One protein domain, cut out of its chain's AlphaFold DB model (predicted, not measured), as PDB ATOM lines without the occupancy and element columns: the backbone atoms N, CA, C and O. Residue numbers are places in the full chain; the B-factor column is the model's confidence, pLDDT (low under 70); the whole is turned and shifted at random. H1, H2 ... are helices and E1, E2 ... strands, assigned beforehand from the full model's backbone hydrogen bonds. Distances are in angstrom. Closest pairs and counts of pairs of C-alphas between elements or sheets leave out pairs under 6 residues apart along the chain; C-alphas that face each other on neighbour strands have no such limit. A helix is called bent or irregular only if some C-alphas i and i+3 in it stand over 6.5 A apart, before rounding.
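AT A GLANCE: This is residues 10 to 148 of the 150 residues of the protein "Putative helicase Cas3" of Escherichia coli (UniProt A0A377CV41). Two helical arms spread like an open V from a small base: the antiparallel pair H1 and H3 makes one arm, with H2 across its far end, and the lone long helix H6 makes the other. Short H4 packs on the start of H6 at the base, near the small E1-E2 hairpin and H5, while the tip of that hairpin, residues 19 to 24, and the tail 134 to 148 with H7 stick out. The printed part has 139 residues with two named strands, then seven named helices, mostly helix in class; the sheet, order E1 - E2, is antiparallel. It is loose, with a radius of gyration of the C-alphas of 18.0 A and spans of 47 by 38 by 27 A.

HOW THE PARTS SIT: E1, residues 13 to 16, and E2, residues 27 to 29, form a hairpin, antiparallel at 157 degrees; N 14 and O 28 are 2.8 A apart and N 28 and O 15 are 2.9 A apart, within hydrogen-bond range. H1, residues 30 to 46, touches H2, residues 49 to 58, only at the corner, closest at the C-alphas of Ile 45 and Lys 53, 5.1 A, about perpendicular at 79 degrees. H1 touches H3, residues 64 to 75, closest at the C-alphas of Ala 38 and Ala 71, 4.3 A, at a shallow tilt of 29 degrees, opposite ways. H4, residues 79 to 82, touches H6, residues 110 to 126, closest at the C-alphas of Gly 80 and Gly 114, 3.9 A; H6 does so with residues 110 to 117 alone. H5, residues 86 to 89, is close to H4 but not clearly touching, with the C-alphas of Lys 81 and Gln 87 closest at 6.7 A. H6 is apart from H1 and H3, and H7, residues 140 to 146, touches no helix. Each O i to N i+4 pair is within hydrogen-bond range in H1, H6 and H7, against 4 of 6 in H2 and 7 of 8 in H3; H4 and H5 are too short for such a pair.

IN THESE COORDINATES: E1 begins at C-alpha 13, (-3.845, -21.960, -5.207), and is 7.3 A long; E2 is 6.6 A long. H1 is 24.2 A long, H2 15.5 A and H3 17.0 A. H2 is irregular, with C-alphas 50 and 53 8.4 A apart. H4 is 5.8 A long and H5 6.0 A. H6 begins at C-alpha 110, (-12.921, -15.817, 0.673), and is 24.2 A long; H7, 10.3 A long, ends at C-alpha 146, (-4.523, -28.223, 25.081).

THE WHOLE: The C-alphas farthest apart, those of Glu 21 and His 148, are 52.9 A apart. The printed part has no cut. The links H5 to H6 and H6 to H7 are long. Mean pLDDT of the printed part is 83.7; residues 18 to 23, 64, 105 to 106 and 133 to 148 are under 70.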
ATOM      1  N   LEU A  10      -1.964 -29.108  -0.433       94.94
ATOM      2  CA  LEU A  10      -1.060 -28.499  -1.418       94.94
ATOM      3  C   LEU A  10      -1.668 -28.431  -2.825       94.94
ATOM      4  O   LEU A  10      -1.017 -27.961  -3.753       94.94
ATOM      5  N   ARG A  11      -2.924 -28.848  -3.001       94.81
ATOM      6  CA  ARG A  11      -3.625 -28.824  -4.296       94.81
ATOM      7  C   ARG A  11      -4.472 -27.565  -4.498       94.81
ATOM      8  O   ARG A  11      -5.321 -27.534  -5.382       94.81
ATOM      9  N   TYR A  12      -4.264 -26.533  -3.686       95.25
ATOM     10  CA  TYR A  12      -5.032 -25.288  -3.707       95.25
ATOM     11  C   TYR A  12      -4.119 -24.110  -4.044       95.25
ATOM     12  O   TYR A  12      -3.017 -24.012  -3.502       95.25
ATOM     13  N   TRP A  13      -4.573 -23.195  -4.903       95.75
ATOM     14  CA  TRP A  13      -3.845 -21.960  -5.207       95.75
ATOM     15  C   TRP A  13      -4.298 -20.815  -4.289       95.75
ATOM     16  O   TRP A  13      -5.480 -20.700  -3.956       95.75
ATOM     17  N   GLY A  14      -3.358 -19.971  -3.860       94.69
ATOM     18  CA  GLY A  14      -3.619 -18.790  -3.020       94.69
ATOM     19  C   GLY A  14      -3.428 -17.459  -3.745       94.69
ATOM     20  O   GLY A  14      -4.098 -16.467  -3.425       94.69
ATOM     21  N   LYS A  15      -2.548 -17.446  -4.753       93.94
ATOM     22  CA  LYS A  15      -2.316 -16.323  -5.671       93.94
ATOM     23  C   LYS A  15      -2.185 -16.842  -7.094       93.94
ATOM     24  O   LYS A  15      -1.697 -17.948  -7.303       93.94
ATOM     25  N   THR A  16      -2.586 -16.019  -8.050       91.81
ATOM     26  CA  THR A  16      -2.367 -16.256  -9.475       91.81
ATOM     27  C   THR A  16      -1.557 -15.109 -10.038       91.81
ATOM     28  O   THR A  16      -1.724 -13.961  -9.609       91.81
ATOM     29  N   ASN A  17      -0.670 -15.405 -10.981       84.19
ATOM     30  CA  ASN A  17       0.018 -14.353 -11.697       84.19
ATOM     31  C   ASN A  17      -0.823 -13.927 -12.908       84.19
ATOM     32  O   ASN A  17      -1.123 -14.731 -13.786       84.19
ATOM     33  N   LYS A  18      -1.234 -12.656 -12.937       67.00
ATOM     34  CA  LYS A  18      -1.999 -12.077 -14.053       67.00
ATOM     35  C   LYS A  18      -1.102 -11.539 -15.173       67.00
ATOM     36  O   LYS A  18      -1.609 -11.250 -16.252       67.00
ATOM     37  N   HIS A  19       0.202 -11.411 -14.928       62.03
ATOM     38  CA  HIS A  19       1.166 -10.859 -15.874       62.03
ATOM     39  C   HIS A  19       2.194 -11.936 -16.239       62.03
ATOM     40  O   HIS A  19       3.115 -12.221 -15.478       62.03
ATOM     41  N   ILE A  20       2.016 -12.537 -17.419       56.94
ATOM     42  CA  ILE A  20       2.843 -13.627 -17.975       56.94
ATOM     43  C   ILE A  20       4.261 -13.140 -18.359       56.94
ATOM     44  O   ILE A  20       5.126 -13.932 -18.713       56.94
ATOM     45  N   GLU A  21       4.538 -11.837 -18.266       57.16
ATOM     46  CA  GLU A  21       5.759 -11.219 -18.804       57.16
ATOM     47  C   GLU A  21       7.060 -11.574 -18.063       57.16
ATOM     48  O   GLU A  21       8.138 -11.285 -18.571       57.16
ATOM     49  N   ASN A  22       7.000 -12.253 -16.917       56.00
ATOM     50  CA  ASN A  22       8.188 -12.684 -16.181       56.00
ATOM     51  C   ASN A  22       8.110 -14.189 -15.911       56.00
ATOM     52  O   ASN A  22       7.048 -14.642 -15.491       56.00
ATOM     53  N   ASN A  23       9.221 -14.919 -16.109       64.00
ATOM     54  CA  ASN A  23       9.473 -16.353 -15.822       64.00
ATOM     55  C   ASN A  23       9.115 -16.781 -14.377       64.00
ATOM     56  O   ASN A  23       9.955 -17.234 -13.605       64.00
ATOM     57  N   SER A  24       7.873 -16.590 -13.980       71.81
ATOM     58  CA  SER A  24       7.344 -16.801 -12.645       71.81
ATOM     59  C   SER A  24       6.185 -17.773 -12.743       71.81
ATOM     60  O   SER A  24       5.478 -17.809 -13.754       71.81
ATOM     61  N   ASP A  25       6.015 -18.573 -11.698       84.62
ATOM     62  CA  ASP A  25       4.982 -19.594 -11.678       84.62
ATOM     63  C   ASP A  25       3.593 -18.970 -11.869       84.62
ATOM     64  O   ASP A  25       3.274 -17.899 -11.344       84.62
ATOM     65  N   ALA A  26       2.737 -19.664 -12.624       89.12
ATOM     66  CA  ALA A  26       1.387 -19.194 -12.941       89.12
ATOM     67  C   ALA A  26       0.512 -19.001 -11.684       89.12
ATOM     68  O   ALA A  26      -0.464 -18.241 -11.694       89.12
ATOM     69  N   TYR A  27       0.863 -19.681 -10.592       93.25
ATOM     70  CA  TYR A  27       0.195 -19.595  -9.302       93.25
ATOM     71  C   TYR A  27       1.164 -19.853  -8.146       93.25
ATOM     72  O   TYR A  27       2.188 -20.508  -8.305       93.25
ATOM     73  N   HIS A  28       0.780 -19.390  -6.956       94.88
ATOM     74  CA  HIS A  28       1.424 -19.740  -5.689       94.88
ATOM     75  C   HIS A  28       0.490 -20.612  -4.854       94.88
ATOM     76  O   HIS A  28      -0.709 -20.322  -4.763       94.88
ATOM     77  N   LEU A  29       1.022 -21.674  -4.243       96.31
ATOM     78  CA  LEU A  29       0.225 -22.607  -3.444       96.31
ATOM     79  C   LEU A  29      -0.328 -21.926  -2.193       96.31
ATOM     80  O   LEU A  29       0.370 -21.184  -1.509       96.31
ATOM     81  N   LEU A  30      -1.588 -22.212  -1.874       96.94
ATOM     82  CA  LEU A  30      -2.312 -21.570  -0.780       96.94
ATOM     83  C   LEU A  30      -1.656 -21.827   0.577       96.94
ATOM     84  O   LEU A  30      -1.436 -20.886   1.331       96.94
ATOM     85  N   ALA A  31      -1.288 -23.076   0.868       96.75
ATOM     86  CA  ALA A  31      -0.625 -23.408   2.127       96.75
ATOM     87  C   ALA A  31       0.715 -22.671   2.287       96.75
ATOM     88  O   ALA A  31       1.025 -22.191   3.373       96.75
ATOM     89  N   TYR A  32       1.485 -22.526   1.204       96.88
ATOM     90  CA  TYR A  32       2.735 -21.766   1.228       96.88
ATOM     91  C   TYR A  32       2.482 -20.271   1.366       96.88
ATOM     92  O   TYR A  32       3.104 -19.644   2.210       96.88
ATOM     93  N   HIS A  33       1.490 -19.723   0.663       97.38
ATOM     94  CA  HIS A  33       1.083 -18.333   0.847       97.38
ATOM     95  C   HIS A  33       0.722 -18.025   2.308       97.38
ATOM     96  O   HIS A  33       1.165 -17.020   2.863       97.38
ATOM     97  N   CYS A  34      -0.049 -18.906   2.943       97.62
ATOM     98  CA  CYS A  34      -0.381 -18.797   4.357       97.62
ATOM     99  C   CYS A  34       0.865 -18.816   5.253       97.62
ATOM    100  O   CYS A  34       0.961 -18.003   6.171       97.62
ATOM    101  N   LEU A  35       1.826 -19.706   4.984       97.88
ATOM    102  CA  LEU A  35       3.079 -19.784   5.741       97.88
ATOM    103  C   LEU A  35       3.976 -18.559   5.529       97.88
ATOM    104  O   LEU A  35       4.583 -18.094   6.491       97.88
ATOM    105  N   ASP A  36       4.017 -17.996   4.321       98.00
ATOM    106  CA  ASP A  36       4.762 -16.765   4.037       98.00
ATOM    107  C   ASP A  36       4.222 -15.603   4.881       98.00
ATOM    108  O   ASP A  36       4.975 -14.877   5.533       98.00
ATOM    109  N   VAL A  37       2.892 -15.452   4.928       98.00
ATOM    110  CA  VAL A  37       2.232 -14.420   5.743       98.00
ATOM    111  C   VAL A  37       2.429 -14.696   7.235       98.00
ATOM    112  O   VAL A  37       2.716 -13.766   7.993       98.00
ATOM    113  N   ALA A  38       2.362 -15.958   7.666       98.12
ATOM    114  CA  ALA A  38       2.651 -16.356   9.044       98.12
ATOM    115  C   ALA A  38       4.087 -16.012   9.465       98.12
ATOM    116  O   ALA A  38       4.296 -15.490  10.562       98.12
ATOM    117  N   ALA A  39       5.071 -16.240   8.590       98.00
ATOM    118  CA  ALA A  39       6.467 -15.888   8.833       98.00
ATOM    119  C   ALA A  39       6.651 -14.369   8.971       98.00
ATOM    120  O   ALA A  39       7.333 -13.911   9.893       98.00
ATOM    121  N   CYS A  40       5.987 -13.578   8.121       98.12
ATOM    122  CA  CYS A  40       5.947 -12.120   8.253       98.12
ATOM    123  C   CYS A  40       5.344 -11.686   9.598       98.12
ATOM    124  O   CYS A  40       5.931 -10.857  10.293       98.12
ATOM    125  N   GLY A  41       4.208 -12.269   9.995       96.69
ATOM    126  CA  GLY A  41       3.557 -11.990  11.278       96.69
ATOM    127  C   GLY A  41       4.456 -12.313  12.471       96.69
ATOM    128  O   GLY A  41       4.665 -11.465  13.338       96.69
ATOM    129  N   TYR A  42       5.067 -13.499  12.466       96.44
ATOM    130  CA  TYR A  42       6.040 -13.915  13.476       96.44
ATOM    131  C   TYR A  42       7.183 -12.899  13.606       96.44
ATOM    132  O   TYR A  42       7.519 -12.473  14.712       96.44
ATOM    133  N   TYR A  43       7.763 -12.478  12.477       97.31
ATOM    134  CA  TYR A  43       8.855 -11.506  12.447       97.31
ATOM    135  C   TYR A  43       8.420 -10.143  13.010       97.31
ATOM    136  O   TYR A  43       9.129  -9.560  13.831       97.31
ATOM    137  N   ILE A  44       7.233  -9.657  12.632       96.75
ATOM    138  CA  ILE A  44       6.670  -8.395  13.137       96.75
ATOM    139  C   ILE A  44       6.587  -8.404  14.667       96.75
ATOM    140  O   ILE A  44       7.054  -7.451  15.293       96.75
ATOM    141  N   ILE A  45       6.069  -9.480  15.269       95.56
ATOM    142  CA  ILE A  45       5.960  -9.580  16.732       95.56
ATOM    143  C   ILE A  45       7.335  -9.740  17.382       95.56
ATOM    144  O   ILE A  45       7.655  -9.010  18.321       95.56
ATOM    145  N   LYS A  46       8.179 -10.638  16.857       94.44
ATOM    146  CA  LYS A  46       9.499 -10.943  17.430       94.44
ATOM    147  C   LYS A  46      10.368  -9.699  17.578       94.44
ATOM    148  O   LYS A  46      11.041  -9.531  18.593       94.44
ATOM    149  N   TYR A  47      10.344  -8.831  16.570       95.81
ATOM    150  CA  TYR A  47      11.129  -7.598  16.544       95.81
ATOM    151  C   TYR A  47      10.336  -6.369  17.008       95.81
ATOM    152  O   TYR A  47      10.806  -5.246  16.850       95.81
ATOM    153  N   ASN A  48       9.145  -6.573  17.590       94.75
ATOM    154  CA  ASN A  48       8.241  -5.523  18.063       94.75
ATOM    155  C   ASN A  48       8.015  -4.401  17.026       94.75
ATOM    156  O   ASN A  48       7.920  -3.216  17.359       94.75
ATOM    157  N   ILE A  49       7.931  -4.768  15.746       97.19
ATOM    158  CA  ILE A  49       7.686  -3.816  14.661       97.19
ATOM    159  C   ILE A  49       6.303  -3.195  14.889       97.19
ATOM    160  O   ILE A  49       5.359  -3.893  15.262       97.19
ATOM    161  N   PHE A  50       6.179  -1.877  14.708       95.94
ATOM    162  CA  PHE A  50       4.947  -1.108  14.967       95.94
ATOM    163  C   PHE A  50       4.428  -1.173  16.416       95.94
ATOM    164  O   PHE A  50       3.231  -0.982  16.659       95.94
ATOM    165  N   ASN A  51       5.318  -1.448  17.377       95.06
ATOM    166  CA  ASN A  51       4.977  -1.685  18.782       95.06
ATOM    167  C   ASN A  51       3.961  -2.834  18.971       95.06
ATOM    168  O   ASN A  51       3.132  -2.820  19.880       95.06
ATOM    169  N   SER A  52       3.971  -3.802  18.051       94.75
ATOM    170  CA  SER A  52       2.990  -4.888  17.984       94.75
ATOM    171  C   SER A  52       3.057  -5.831  19.182       94.75
ATOM    172  O   SER A  52       2.016  -6.188  19.726       94.75
ATOM    173  N   LYS A  53       4.258  -6.174  19.658       93.44
ATOM    174  CA  LYS A  53       4.437  -7.026  20.840       93.44
ATOM    175  C   LYS A  53       3.868  -6.367  22.093       93.44
ATOM    176  O   LYS A  53       3.197  -7.031  22.871       93.44
ATOM    177  N   HIS A  54       4.061  -5.057  22.252       92.12
ATOM    178  CA  HIS A  54       3.476  -4.313  23.371       92.12
ATOM    179  C   HIS A  54       1.943  -4.347  23.352       92.12
ATOM    180  O   HIS A  54       1.321  -4.610  24.375       92.12
ATOM    181  N   LYS A  55       1.330  -4.143  22.181       93.00
ATOM    182  CA  LYS A  55      -0.133  -4.215  22.023       93.00
ATOM    183  C   LYS A  55      -0.685  -5.599  22.370       93.00
ATOM    184  O   LYS A  55      -1.728  -5.701  22.999       93.00
ATOM    185  N   LEU A  56       0.021  -6.671  22.010       92.12
ATOM    186  CA  LEU A  56      -0.378  -8.025  22.410       92.12
ATOM    187  C   LEU A  56      -0.272  -8.238  23.921       92.12
ATOM    188  O   LEU A  56      -1.171  -8.837  24.512       92.12
ATOM    189  N   CYS A  57       0.759  -7.681  24.561       90.94
ATOM    190  CA  CYS A  57       0.872  -7.699  26.017       90.94
ATOM    191  C   CYS A  57      -0.310  -6.985  26.700       90.94
ATOM    192  O   CYS A  57      -0.789  -7.481  27.721       90.94
ATOM    193  N   GLU A  58      -0.810  -5.875  26.141       92.81
ATOM    194  CA  GLU A  58      -2.025  -5.185  26.626       92.81
ATOM    195  C   GLU A  58      -3.275  -6.074  26.520       92.81
ATOM    196  O   GLU A  58      -4.161  -6.000  27.369       92.81
ATOM    197  N   CYS A  59      -3.318  -6.976  25.536       90.50
ATOM    198  CA  CYS A  59      -4.353  -8.004  25.389       90.50
ATOM    199  C   CYS A  59      -4.090  -9.277  26.218       90.50
ATOM    200  O   CYS A  59      -4.757 -10.287  26.012       90.50
ATOM    201  N   ASN A  60      -3.124  -9.254  27.143       89.00
ATOM    202  CA  ASN A  60      -2.706 -10.395  27.965       89.00
ATOM    203  C   ASN A  60      -2.148 -11.597  27.170       89.00
ATOM    204  O   ASN A  60      -2.113 -12.714  27.681       89.00
ATOM    205  N   ILE A  61      -1.652 -11.364  25.950       87.75
ATOM    206  CA  ILE A  61      -0.936 -12.351  25.131       87.75
ATOM    207  C   ILE A  61       0.563 -12.069  25.282       87.75
ATOM    208  O   ILE A  61       1.095 -11.141  24.670       87.75
ATOM    209  N   LYS A  62       1.233 -12.820  26.162       80.62
ATOM    210  CA  LYS A  62       2.595 -12.521  26.640       80.62
ATOM    211  C   LYS A  62       3.635 -13.524  26.117       80.62
ATOM    212  O   LYS A  62       3.303 -14.635  25.720       80.62
ATOM    213  N   ASP A  63       4.900 -13.108  26.151       75.75
ATOM    214  CA  ASP A  63       6.101 -13.925  25.904       75.75
ATOM    215  C   ASP A  63       6.110 -14.719  24.581       75.75
ATOM    216  O   ASP A  63       5.562 -14.252  23.586       75.75
ATOM    217  N   THR A  64       6.801 -15.871  24.537       65.25
ATOM    218  CA  THR A  64       7.029 -16.698  23.329       65.25
ATOM    219  C   THR A  64       5.756 -17.231  22.675       65.25
ATOM    220  O   THR A  64       5.817 -17.825  21.592       65.25
ATOM    221  N   ASP A  65       4.619 -17.069  23.346       81.12
ATOM    222  CA  ASP A  65       3.316 -17.457  22.833       81.12
ATOM    223  C   ASP A  65       2.761 -16.387  21.895       81.12
ATOM    224  O   ASP A  65       2.050 -16.734  20.958       81.12
ATOM    225  N   ALA A  66       3.158 -15.117  22.037       89.81
ATOM    226  CA  ALA A  66       2.672 -14.031  21.191       89.81
ATOM    227  C   ALA A  66       3.090 -14.194  19.722       89.81
ATOM    228  O   ALA A  66       2.252 -14.087  18.822       89.81
ATOM    229  N   GLU A  67       4.367 -14.491  19.452       93.38
ATOM    230  CA  GLU A  67       4.841 -14.679  18.077       93.38
ATOM    231  C   GLU A  67       4.193 -15.909  17.425       93.38
ATOM    232  O   GLU A  67       3.790 -15.859  16.262       93.38
ATOM    233  N   LYS A  68       4.076 -17.013  18.175       92.19
ATOM    234  CA  LYS A  68       3.467 -18.262  17.689       92.19
ATOM    235  C   LYS A  68       1.967 -18.112  17.471       92.19
ATOM    236  O   LYS A  68       1.457 -18.589  16.461       92.19
ATOM    237  N   PHE A  69       1.278 -17.435  18.384       91.62
ATOM    238  CA  PHE A  69      -0.149 -17.168  18.292       91.62
ATOM    239  C   PHE A  69      -0.465 -16.333  17.053       91.62
ATOM    240  O   PHE A  69      -1.307 -16.725  16.250       91.62
ATOM    241  N   ILE A  70       0.274 -15.242  16.821       94.12
ATOM    242  CA  ILE A  70       0.094 -14.440  15.605       94.12
ATOM    243  C   ILE A  70       0.449 -15.223  14.347       94.12
ATOM    244  O   ILE A  70      -0.296 -15.147  13.373       94.12
ATOM    245  N   ALA A  71       1.533 -16.001  14.357       95.56
ATOM    246  CA  ALA A  71       1.868 -16.859  13.225       95.56
ATOM    247  C   ALA A  71       0.724 -17.836  12.906       95.56
ATOM    248  O   ALA A  71       0.369 -18.000  11.742       95.56
ATOM    249  N   TRP A  72       0.107 -18.437  13.924       94.00
ATOM    250  CA  TRP A  72      -1.031 -19.340  13.762       94.00
ATOM    251  C   TRP A  72      -2.278 -18.630  13.212       94.00
ATOM    252  O   TRP A  72      -2.857 -19.098  12.228       94.00
ATOM    253  N   ILE A  73      -2.645 -17.462  13.757       92.81
ATOM    254  CA  ILE A  73      -3.750 -16.645  13.219       92.81
ATOM    255  C   ILE A  73      -3.481 -16.297  11.748       92.81
ATOM    256  O   ILE A  73      -4.337 -16.474  10.885       92.81
ATOM    257  N   PHE A  74      -2.266 -15.859  11.421       96.44
ATOM    258  CA  PHE A  74      -1.914 -15.444  10.063       96.44
ATOM    259  C   PHE A  74      -1.838 -16.629   9.094       96.44
ATOM    260  O   PHE A  74      -2.229 -16.492   7.936       96.44
ATOM    261  N   ALA A  75      -1.434 -17.816   9.551       96.69
ATOM    262  CA  ALA A  75      -1.444 -19.034   8.738       96.69
ATOM    263  C   ALA A  75      -2.859 -19.457   8.306       96.69
ATOM    264  O   ALA A  75      -3.020 -20.230   7.363       96.69
ATOM    265  N   THR A  76      -3.897 -18.953   8.968       94.69
ATOM    266  CA  THR A  76      -5.294 -19.313   8.693       94.69
ATOM    267  C   THR A  76      -6.110 -18.167   8.095       94.69
ATOM    268  O   THR A  76      -7.289 -18.356   7.797       94.69
ATOM    269  N   HIS A  77      -5.496 -17.002   7.848       95.19
ATOM    270  CA  HIS A  77      -6.202 -15.803   7.370       95.19
ATOM    271  C   HIS A  77      -6.973 -16.034   6.060       95.19
ATOM    272  O   HIS A  77      -8.059 -15.498   5.864       95.19
ATOM    273  N   ASP A  78      -6.417 -16.870   5.184       96.56
ATOM    274  CA  ASP A  78      -6.939 -17.173   3.854       96.56
ATOM    275  C   ASP A  78      -7.643 -18.543   3.797       96.56
ATOM    276  O   ASP A  78      -7.843 -19.098   2.716       96.56
ATOM    277  N   ILE A  79      -8.048 -19.115   4.940       94.31
ATOM    278  CA  ILE A  79      -8.635 -20.467   4.997       94.31
ATOM    279  C   ILE A  79      -9.877 -20.626   4.102       94.31
ATOM    280  O   ILE A  79     -10.097 -21.684   3.517       94.31
ATOM    281  N   GLY A  80     -10.649 -19.557   3.888       92.38
ATOM    282  CA  GLY A  80     -11.791 -19.584   2.971       92.38
ATOM    283  C   GLY A  80     -11.415 -19.803   1.500       92.38
ATOM    284  O   GLY A  80     -12.258 -20.226   0.709       92.38
ATOM    285  N   LYS A  81     -10.147 -19.610   1.109       94.44
ATOM    286  CA  LYS A  81      -9.667 -19.937  -0.245       94.44
ATOM    287  C   LYS A  81      -9.588 -21.439  -0.507       94.44
ATOM    288  O   LYS A  81      -9.572 -21.831  -1.672       94.44
ATOM    289  N   PHE A  82      -9.610 -22.282   0.530       92.31
ATOM    290  CA  PHE A  82      -9.762 -23.733   0.368       92.31
ATOM    291  C   PHE A  82     -11.169 -24.128  -0.114       92.31
ATOM    292  O   PHE A  82     -11.391 -25.267  -0.525       92.31
ATOM    293  N   ALA A  83     -12.134 -23.203  -0.139       90.38
ATOM    294  CA  ALA A  83     -13.444 -23.474  -0.708       90.38
ATOM    295  C   ALA A  83     -13.357 -23.739  -2.219       90.38
ATOM    296  O   ALA A  83     -12.788 -22.965  -2.993       90.38
ATOM    297  N   ARG A  84     -14.033 -24.800  -2.673       88.50
ATOM    298  CA  ARG A  84     -14.138 -25.128  -4.105       88.50
ATOM    299  C   ARG A  84     -14.839 -24.046  -4.921       88.50
ATOM    300  O   ARG A  84     -14.610 -23.984  -6.121       88.50
ATOM    301  N   GLY A  85     -15.662 -23.205  -4.290       88.19
ATOM    302  CA  GLY A  85     -16.217 -22.003  -4.912       88.19
ATOM    303  C   GLY A  85     -15.118 -21.003  -5.273       88.19
ATOM    304  O   GLY A  85     -15.001 -20.628  -6.434       88.19
ATOM    305  N   PHE A  86     -14.246 -20.656  -4.321       89.50
ATOM    306  CA  PHE A  86     -13.137 -19.727  -4.558       89.50
ATOM    307  C   PHE A  86     -12.165 -20.230  -5.635       89.50
ATOM    308  O   PHE A  86     -11.787 -19.480  -6.534       89.50
ATOM    309  N   GLN A  87     -11.797 -21.515  -5.592       91.19
ATOM    310  CA  GLN A  87     -10.826 -22.096  -6.531       91.19
ATOM    311  C   GLN A  87     -11.282 -22.046  -8.002       91.19
ATOM    312  O   GLN A  87     -10.464 -22.248  -8.891       91.19
ATOM    313  N   LYS A  88     -12.555 -21.727  -8.286       88.31
ATOM    314  CA  LYS A  88     -13.067 -21.520  -9.653       88.31
ATOM    315  C   LYS A  88     -12.640 -20.204 -10.293       88.31
ATOM    316  O   LYS A  88     -12.765 -20.081 -11.508       88.31
ATOM    317  N   TYR A  89     -12.166 -19.227  -9.518       88.25
ATOM    318  CA  TYR A  89     -11.779 -17.926 -10.072       88.25
ATOM    319  C   TYR A  89     -10.566 -17.995 -11.010       88.25
ATOM    320  O   TYR A  89     -10.348 -17.065 -11.784       88.25
ATOM    321  N   ALA A  90      -9.796 -19.084 -10.969       90.00
ATOM    322  CA  ALA A  90      -8.744 -19.376 -11.930       90.00
ATOM    323  C   ALA A  90      -8.590 -20.889 -12.096       90.00
ATOM    324  O   ALA A  90      -8.608 -21.631 -11.115       90.00
ATOM    325  N   LEU A  91      -8.431 -21.336 -13.340       90.00
ATOM    326  CA  LEU A  91      -8.295 -22.746 -13.682       90.00
ATOM    327  C   LEU A  91      -6.903 -23.014 -14.244       90.00
ATOM    328  O   LEU A  91      -6.393 -22.242 -15.052       90.00
ATOM    329  N   PHE A  92      -6.337 -24.147 -13.845       90.75
ATOM    330  CA  PHE A  92      -5.030 -24.622 -14.288       90.75
ATOM    331  C   PHE A  92      -5.171 -26.097 -14.697       90.75
ATOM    332  O   PHE A  92      -4.875 -26.973 -13.886       90.75
ATOM    333  N   PRO A  93      -5.708 -26.389 -15.899       86.88
ATOM    334  CA  PRO A  93      -6.088 -27.751 -16.298       86.88
ATOM    335  C   PRO A  93      -4.943 -28.770 -16.237       86.88
ATOM    336  O   PRO A  93      -5.180 -29.924 -15.899       86.88
ATOM    337  N   ASP A  94      -3.717 -28.320 -16.508       88.88
ATOM    338  CA  ASP A  94      -2.520 -29.169 -16.531       88.88
ATOM    339  C   ASP A  94      -1.796 -29.240 -15.172       88.88
ATOM    340  O   ASP A  94      -0.782 -29.922 -15.034       88.88
ATOM    341  N   ALA A  95      -2.298 -28.534 -14.154       90.19
ATOM    342  CA  ALA A  95      -1.713 -28.515 -12.821       90.19
ATOM    343  C   ALA A  95      -2.388 -29.546 -11.898       90.19
ATOM    344  O   ALA A  95      -3.595 -29.772 -11.997       90.19
ATOM    345  N   PRO A  96      -1.668 -30.119 -10.911       91.88
ATOM    346  CA  PRO A  96      -2.223 -31.072  -9.944       91.88
ATOM    347  C   PRO A  96      -3.118 -30.405  -8.872       91.88
ATOM    348  O   PRO A  96      -3.137 -30.822  -7.711       91.88
ATOM    349  N   LEU A  97      -3.859 -29.360  -9.243       92.62
ATOM    350  CA  LEU A  97      -4.740 -28.599  -8.364       92.62
ATOM    351  C   LEU A  97      -6.147 -29.204  -8.302       92.62
ATOM    352  O   LEU A  97      -6.529 -30.092  -9.068       92.62
ATOM    353  N   VAL A  98      -6.933 -28.745  -7.335       90.19
ATOM    354  CA  VAL A  98      -8.317 -29.169  -7.172       90.19
ATOM    355  C   VAL A  98      -9.185 -28.731  -8.361       90.19
ATOM    356  O   VAL A  98      -9.163 -27.561  -8.735       90.19
ATOM    357  N   PRO A  99     -10.002 -29.629  -8.946       84.88
ATOM    358  CA  PRO A  99     -10.857 -29.240 -10.064       84.88
ATOM    359  C   PRO A  99     -12.004 -28.306  -9.624       84.88
ATOM    360  O   PRO A  99     -12.314 -28.174  -8.440       84.88
ATOM    361  N   PRO A 100     -12.737 -27.664 -10.533       78.12
ATOM    362  CA  PRO A 100     -14.027 -27.079 -10.177       78.12
ATOM    363  C   PRO A 100     -15.041 -28.186  -9.815       78.12
ATOM    364  O   PRO A 100     -14.979 -29.292 -10.343       78.12
ATOM    365  N   VAL A 101     -15.989 -27.906  -8.913       80.38
ATOM    366  CA  VAL A 101     -17.139 -28.799  -8.635       80.38
ATOM    367  C   VAL A 101     -18.392 -28.203  -9.267       80.38
ATOM    368  O   VAL A 101     -18.697 -27.037  -9.012       80.38
ATOM    369  N   SER A 102     -19.117 -28.959 -10.091       75.81
ATOM    370  CA  SER A 102     -20.364 -28.473 -10.702       75.81
ATOM    371  C   SER A 102     -21.391 -28.071  -9.633       75.81
ATOM    372  O   SER A 102     -21.449 -28.680  -8.570       75.81
ATOM    373  N   GLY A 103     -22.163 -27.011  -9.877       74.12
ATOM    374  CA  GLY A 103     -23.203 -26.536  -8.951       74.12
ATOM    375  C   GLY A 103     -22.730 -25.721  -7.736       74.12
ATOM    376  O   GLY A 103     -23.550 -25.055  -7.118       74.12
ATOM    377  N   ILE A 104     -21.430 -25.686  -7.411       75.69
ATOM    378  CA  ILE A 104     -20.922 -24.815  -6.331       75.69
ATOM    379  C   ILE A 104     -20.773 -23.374  -6.835       75.69
ATOM    380  O   ILE A 104     -19.953 -23.108  -7.717       75.69
ATOM    381  N   ALA A 105     -21.537 -22.436  -6.285       68.38
ATOM    382  CA  ALA A 105     -21.423 -21.025  -6.639       68.38
ATOM    383  C   ALA A 105     -20.143 -20.391  -6.058       68.38
ATOM    384  O   ALA A 105     -19.685 -20.755  -4.976       68.38
ATOM    385  N   ALA A 106     -19.570 -19.431  -6.786       66.25
ATOM    386  CA  ALA A 106     -18.421 -18.625  -6.366       66.25
ATOM    387  C   ALA A 106     -18.874 -17.176  -6.126       66.25
ATOM    388  O   ALA A 106     -18.425 -16.254  -6.807       66.25
ATOM    389  N   LEU A 107     -19.863 -17.002  -5.247       71.00
ATOM    390  CA  LEU A 107     -20.485 -15.697  -4.994       71.00
ATOM    391  C   LEU A 107     -19.860 -14.987  -3.793       71.00
ATOM    392  O   LEU A 107     -19.685 -13.773  -3.823       71.00
ATOM    393  N   GLU A 108     -19.471 -15.751  -2.776       79.94
ATOM    394  CA  GLU A 108     -18.957 -15.191  -1.534       79.94
ATOM    395  C   GLU A 108     -17.453 -14.928  -1.591       79.94
ATOM    396  O   GLU A 108     -16.670 -15.702  -2.156       79.94
ATOM    397  N   ARG A 109     -17.032 -13.832  -0.956       86.19
ATOM    398  CA  ARG A 109     -15.614 -13.516  -0.778       86.19
ATOM    399  C   ARG A 109     -14.952 -14.551   0.136       86.19
ATOM    400  O   ARG A 109     -15.558 -15.063   1.073       86.19
ATOM    401  N   HIS A 110     -13.675 -14.833  -0.111       87.81
ATOM    402  CA  HIS A 110     -12.921 -15.817   0.673       87.81
ATOM    403  C   HIS A 110     -12.775 -15.445   2.153       87.81
ATOM    404  O   HIS A 110     -12.749 -16.338   2.990       87.81
ATOM    405  N   ASP A 111     -12.698 -14.160   2.488       88.06
ATOM    406  CA  ASP A 111     -12.652 -13.707   3.877       88.06
ATOM    407  C   ASP A 111     -13.984 -13.957   4.597       88.06
ATOM    408  O   ASP A 111     -13.979 -14.459   5.716       88.06
ATOM    409  N   SER A 112     -15.119 -13.727   3.930       90.12
ATOM    410  CA  SER A 112     -16.448 -14.096   4.440       90.12
ATOM    411  C   SER A 112     -16.594 -15.609   4.636       90.12
ATOM    412  O   SER A 112     -17.089 -16.045   5.673       90.12
ATOM    413  N   LEU A 113     -16.111 -16.417   3.686       87.62
ATOM    414  CA  LEU A 113     -16.104 -17.881   3.811       87.62
ATOM    415  C   LEU A 113     -15.226 -18.356   4.976       87.62
ATOM    416  O   LEU A 113     -15.617 -19.257   5.716       87.62
ATOM    417  N   GLY A 114     -14.050 -17.748   5.145       90.50
ATOM    418  CA  GLY A 114     -13.153 -18.046   6.259       90.50
ATOM    419  C   GLY A 114     -13.769 -17.667   7.602       90.50
ATOM    420  O   GLY A 114     -13.730 -18.465   8.533       90.50
ATOM    421  N   PHE A 115     -14.388 -16.489   7.690       91.81
ATOM    422  CA  PHE A 115     -15.082 -16.036   8.894       91.81
ATOM    423  C   PHE A 115     -16.236 -16.968   9.276       91.81
ATOM    424  O   PHE A 115     -16.324 -17.381  10.428       91.81
ATOM    425  N   TYR A 116     -17.066 -17.366   8.309       91.12
ATOM    426  CA  TYR A 116     -18.153 -18.316   8.547       91.12
ATOM    427  C   TYR A 116     -17.638 -19.668   9.064       91.12
ATOM    428  O   TYR A 116     -18.170 -20.200  10.035       91.12
ATOM    429  N   LEU A 117     -16.557 -20.202   8.478       90.06
ATOM    430  CA  LEU A 117     -15.925 -21.426   8.980       90.06
ATOM    431  C   LEU A 117     -15.430 -21.262  10.426       90.06
ATOM    432  O   LEU A 117     -15.620 -22.163  11.238       90.06
ATOM    433  N   TRP A 118     -14.821 -20.122  10.756       91.38
ATOM    434  CA  TRP A 118     -14.381 -19.830  12.121       91.38
ATOM    435  C   TRP A 118     -15.537 -19.770  13.114       91.38
ATOM    436  O   TRP A 118     -15.399 -20.321  14.200       91.38
ATOM    437  N   GLN A 119     -16.671 -19.163  12.746       92.12
ATOM    438  CA  GLN A 119     -17.865 -19.154  13.596       92.12
ATOM    439  C   GLN A 119     -18.322 -20.575  13.914       92.12
ATOM    440  O   GLN A 119     -18.462 -20.916  15.083       92.12
ATOM    441  N   LEU A 120     -18.440 -21.429  12.893       89.62
ATOM    442  CA  LEU A 120     -18.826 -22.825  13.091       89.62
ATOM    443  C   LEU A 120     -17.832 -23.580  13.988       89.62
ATOM    444  O   LEU A 120     -18.245 -24.328  14.867       89.62
ATOM    445  N   LEU A 121     -16.522 -23.388  13.786       88.75
ATOM    446  CA  LEU A 121     -15.488 -24.038  14.601       88.75
ATOM    447  C   LEU A 121     -15.518 -23.579  16.063       88.75
ATOM    448  O   LEU A 121     -15.307 -24.397  16.955       88.75
ATOM    449  N   ILE A 122     -15.757 -22.288  16.305       88.94
ATOM    450  CA  ILE A 122     -15.867 -21.727  17.655       88.94
ATOM    451  C   ILE A 122     -17.128 -22.256  18.335       88.94
ATOM    452  O   ILE A 122     -17.030 -22.748  19.452       88.94
ATOM    453  N   GLU A 123     -18.274 -22.235  17.652       89.94
ATOM    454  CA  GLU A 123     -19.530 -22.788  18.171       89.94
ATOM    455  C   GLU A 123     -19.383 -24.275  18.528       89.94
ATOM    456  O   GLU A 123     -19.808 -24.711  19.595       89.94
ATOM    457  N   ASP A 124     -18.752 -25.073  17.664       87.12
ATOM    458  CA  ASP A 124     -18.517 -26.499  17.917       87.12
ATOM    459  C   ASP A 124     -17.581 -26.703  19.122       87.12
ATOM    460  O   ASP A 124     -17.881 -27.518  19.996       87.12
ATOM    461  N   TRP A 125     -16.511 -25.903  19.233       84.38
ATOM    462  CA  TRP A 125     -15.603 -25.927  20.386       84.38
ATOM    463  C   TRP A 125     -16.327 -25.555  21.683       84.38
ATOM    464  O   TRP A 125     -16.193 -26.272  22.673       84.38
ATOM    465  N   GLU A 126     -17.090 -24.460  21.705       87.12
ATOM    466  CA  GLU A 126     -17.833 -23.993  22.888       87.12
ATOM    467  C   GLU A 126     -18.809 -25.052  23.415       87.12
ATOM    468  O   GLU A 126     -19.045 -25.134  24.619       87.12
ATOM    469  N   ASN A 127     -19.311 -25.914  22.529       86.88
ATOM    470  CA  ASN A 127     -20.146 -27.064  22.871       86.88
ATOM    471  C   ASN A 127     -19.340 -28.335  23.223       86.88
ATOM    472  O   ASN A 127     -19.890 -29.436  23.220       86.88
ATOM    473  N   GLU A 128     -18.038 -28.201  23.492       84.38
ATOM    474  CA  GLU A 128     -17.077 -29.287  23.754       84.38
ATOM    475  C   GLU A 128     -17.030 -30.363  22.651       84.38
ATOM    476  O   GLU A 128     -16.642 -31.517  22.873       84.38
ATOM    477  N   SER A 129     -17.406 -29.977  21.435       79.06
ATOM    478  CA  SER A 129     -17.512 -30.827  20.258       79.06
ATOM    479  C   SER A 129     -16.399 -30.508  19.249       79.06
ATOM    480  O   SER A 129     -15.647 -29.548  19.391       79.06
ATOM    481  N   ASN A 130     -16.200 -31.401  18.277       73.88
ATOM    482  CA  ASN A 130     -15.212 -31.268  17.197       73.88
ATOM    483  C   ASN A 130     -15.702 -31.953  15.905       73.88
ATOM    484  O   ASN A 130     -14.913 -32.506  15.138       73.88
ATOM    485  N   ASN A 131     -17.014 -31.963  15.677       77.81
ATOM    486  CA  ASN A 131     -17.664 -32.640  14.556       77.81
ATOM    487  C   ASN A 131     -17.240 -32.086  13.189       77.81
ATOM    488  O   ASN A 131     -17.296 -32.805  12.190       77.81
ATOM    489  N   ILE A 132     -16.821 -30.820  13.132       75.31
ATOM    490  CA  ILE A 132     -16.413 -30.166  11.879       75.31
ATOM    491  C   ILE A 132     -15.025 -30.643  11.424       75.31
ATOM    492  O   ILE A 132     -14.747 -30.714  10.225       75.31
ATOM    493  N   LEU A 133     -14.141 -30.989  12.363       69.81
ATOM    494  CA  LEU A 133     -12.799 -31.470  12.052       69.81
ATOM    495  C   LEU A 133     -12.804 -33.001  11.944       69.81
ATOM    496  O   LEU A 133     -13.246 -33.698  12.849       69.81
ATOM    497  N   SER A 134     -12.261 -33.552  10.856       57.22
ATOM    498  CA  SER A 134     -12.272 -35.005  10.630       57.22
ATOM    499  C   SER A 134     -11.598 -35.800  11.762       57.22
ATOM    500  O   SER A 134     -10.481 -35.477  12.172       57.22
ATOM    501  N   VAL A 135     -12.226 -36.912  12.154       50.50
ATOM    502  CA  VAL A 135     -11.850 -37.852  13.237       50.50
ATOM    503  C   VAL A 135     -10.563 -38.666  12.947       50.50
ATOM    504  O   VAL A 135     -10.166 -39.512  13.736       50.50
ATOM    505  N   SER A 136      -9.893 -38.443  11.810       49.09
ATOM    506  CA  SER A 136      -8.840 -39.338  11.288       49.09
ATOM    507  C   SER A 136      -7.470 -39.239  11.971       49.09
ATOM    508  O   SER A 136      -6.628 -40.098  11.717       49.09
ATOM    509  N   ASP A 137      -7.208 -38.228  12.796       49.62
ATOM    510  CA  ASP A 137      -5.959 -38.174  13.563       49.62
ATOM    511  C   ASP A 137      -6.233 -38.632  14.992       49.62
ATOM    512  O   ASP A 137      -7.196 -38.191  15.607       49.62
ATOM    513  N   ASP A 138      -5.389 -39.505  15.539       50.56
ATOM    514  CA  ASP A 138      -5.473 -39.959  16.930       50.56
ATOM    515  C   ASP A 138      -5.175 -38.788  17.891       50.56
ATOM    516  O   ASP A 138      -4.046 -38.551  18.340       50.56
ATOM    517  N   ARG A 139      -6.207 -37.969  18.138       54.12
ATOM    518  CA  ARG A 139      -6.105 -36.660  18.802       54.12
ATOM    519  C   ARG A 139      -6.087 -36.731  20.319       54.12
ATOM    520  O   ARG A 139      -6.045 -35.678  20.959       54.12
ATOM    521  N   HIS A 140      -6.027 -37.926  20.912       50.44
ATOM    522  CA  HIS A 140      -5.729 -38.059  22.340       50.44
ATOM    523  C   HIS A 140      -4.475 -37.254  22.722       50.44
ATOM    524  O   HIS A 140      -4.456 -36.607  23.765       50.44
ATOM    525  N   LYS A 141      -3.491 -37.177  21.814       47.09
ATOM    526  CA  LYS A 141      -2.275 -36.366  21.966       47.09
ATOM    527  C   LYS A 141      -2.526 -34.851  21.977       47.09
ATOM    528  O   LYS A 141      -1.858 -34.142  22.722       47.09
ATOM    529  N   PHE A 142      -3.487 -34.345  21.199       48.16
ATOM    530  CA  PHE A 142      -3.814 -32.912  21.172       48.16
ATOM    531  C   PHE A 142      -4.657 -32.494  22.377       48.16
ATOM    532  O   PHE A 142      -4.445 -31.413  22.919       48.16
ATOM    533  N   LYS A 143      -5.549 -33.370  22.857       44.12
ATOM    534  CA  LYS A 143      -6.343 -33.115  24.069       44.12
ATOM    535  C   LYS A 143      -5.444 -32.964  25.302       44.12
ATOM    536  O   LYS A 143      -5.661 -32.070  26.110       44.12
ATOM    537  N   THR A 144      -4.378 -33.765  25.407       44.34
ATOM    538  CA  THR A 144      -3.357 -33.608  26.462       44.34
ATOM    539  C   THR A 144      -2.534 -32.322  26.305       44.34
ATOM    540  O   THR A 144      -2.159 -31.723  27.310       44.34
ATOM    541  N   ALA A 145      -2.280 -31.874  25.070       44.78
ATOM    542  CA  ALA A 145      -1.519 -30.655  24.789       44.78
ATOM    543  C   ALA A 145      -2.316 -29.355  25.023       44.78
ATOM    544  O   ALA A 145      -1.715 -28.336  25.347       44.78
ATOM    545  N   LEU A 146      -3.646 -29.386  24.878       43.06
ATOM    546  CA  LEU A 146      -4.523 -28.223  25.081       43.06
ATOM    547  C   LEU A 146      -5.077 -28.115  26.514       43.06
ATOM    548  O   LEU A 146      -5.397 -27.017  26.948       43.06
ATOM    549  N   ASN A 147      -5.128 -29.220  27.269       40.12
ATOM    550  CA  ASN A 147      -5.610 -29.249  28.659       40.12
ATOM    551  C   ASN A 147      -4.486 -29.198  29.713       40.12
ATOM    552  O   ASN A 147      -4.612 -29.809  30.775       40.12
ATOM    553  N   HIS A 148      -3.378 -28.492  29.467       36.53
ATOM    554  CA  HIS A 148      -2.494 -28.136  30.585       36.53
ATOM    555  C   HIS A 148      -3.158 -27.015  31.384       36.53
ATOM    556  O   HIS A 148      -3.140 -25.852  30.992       36.53
TER     557      HIS A 148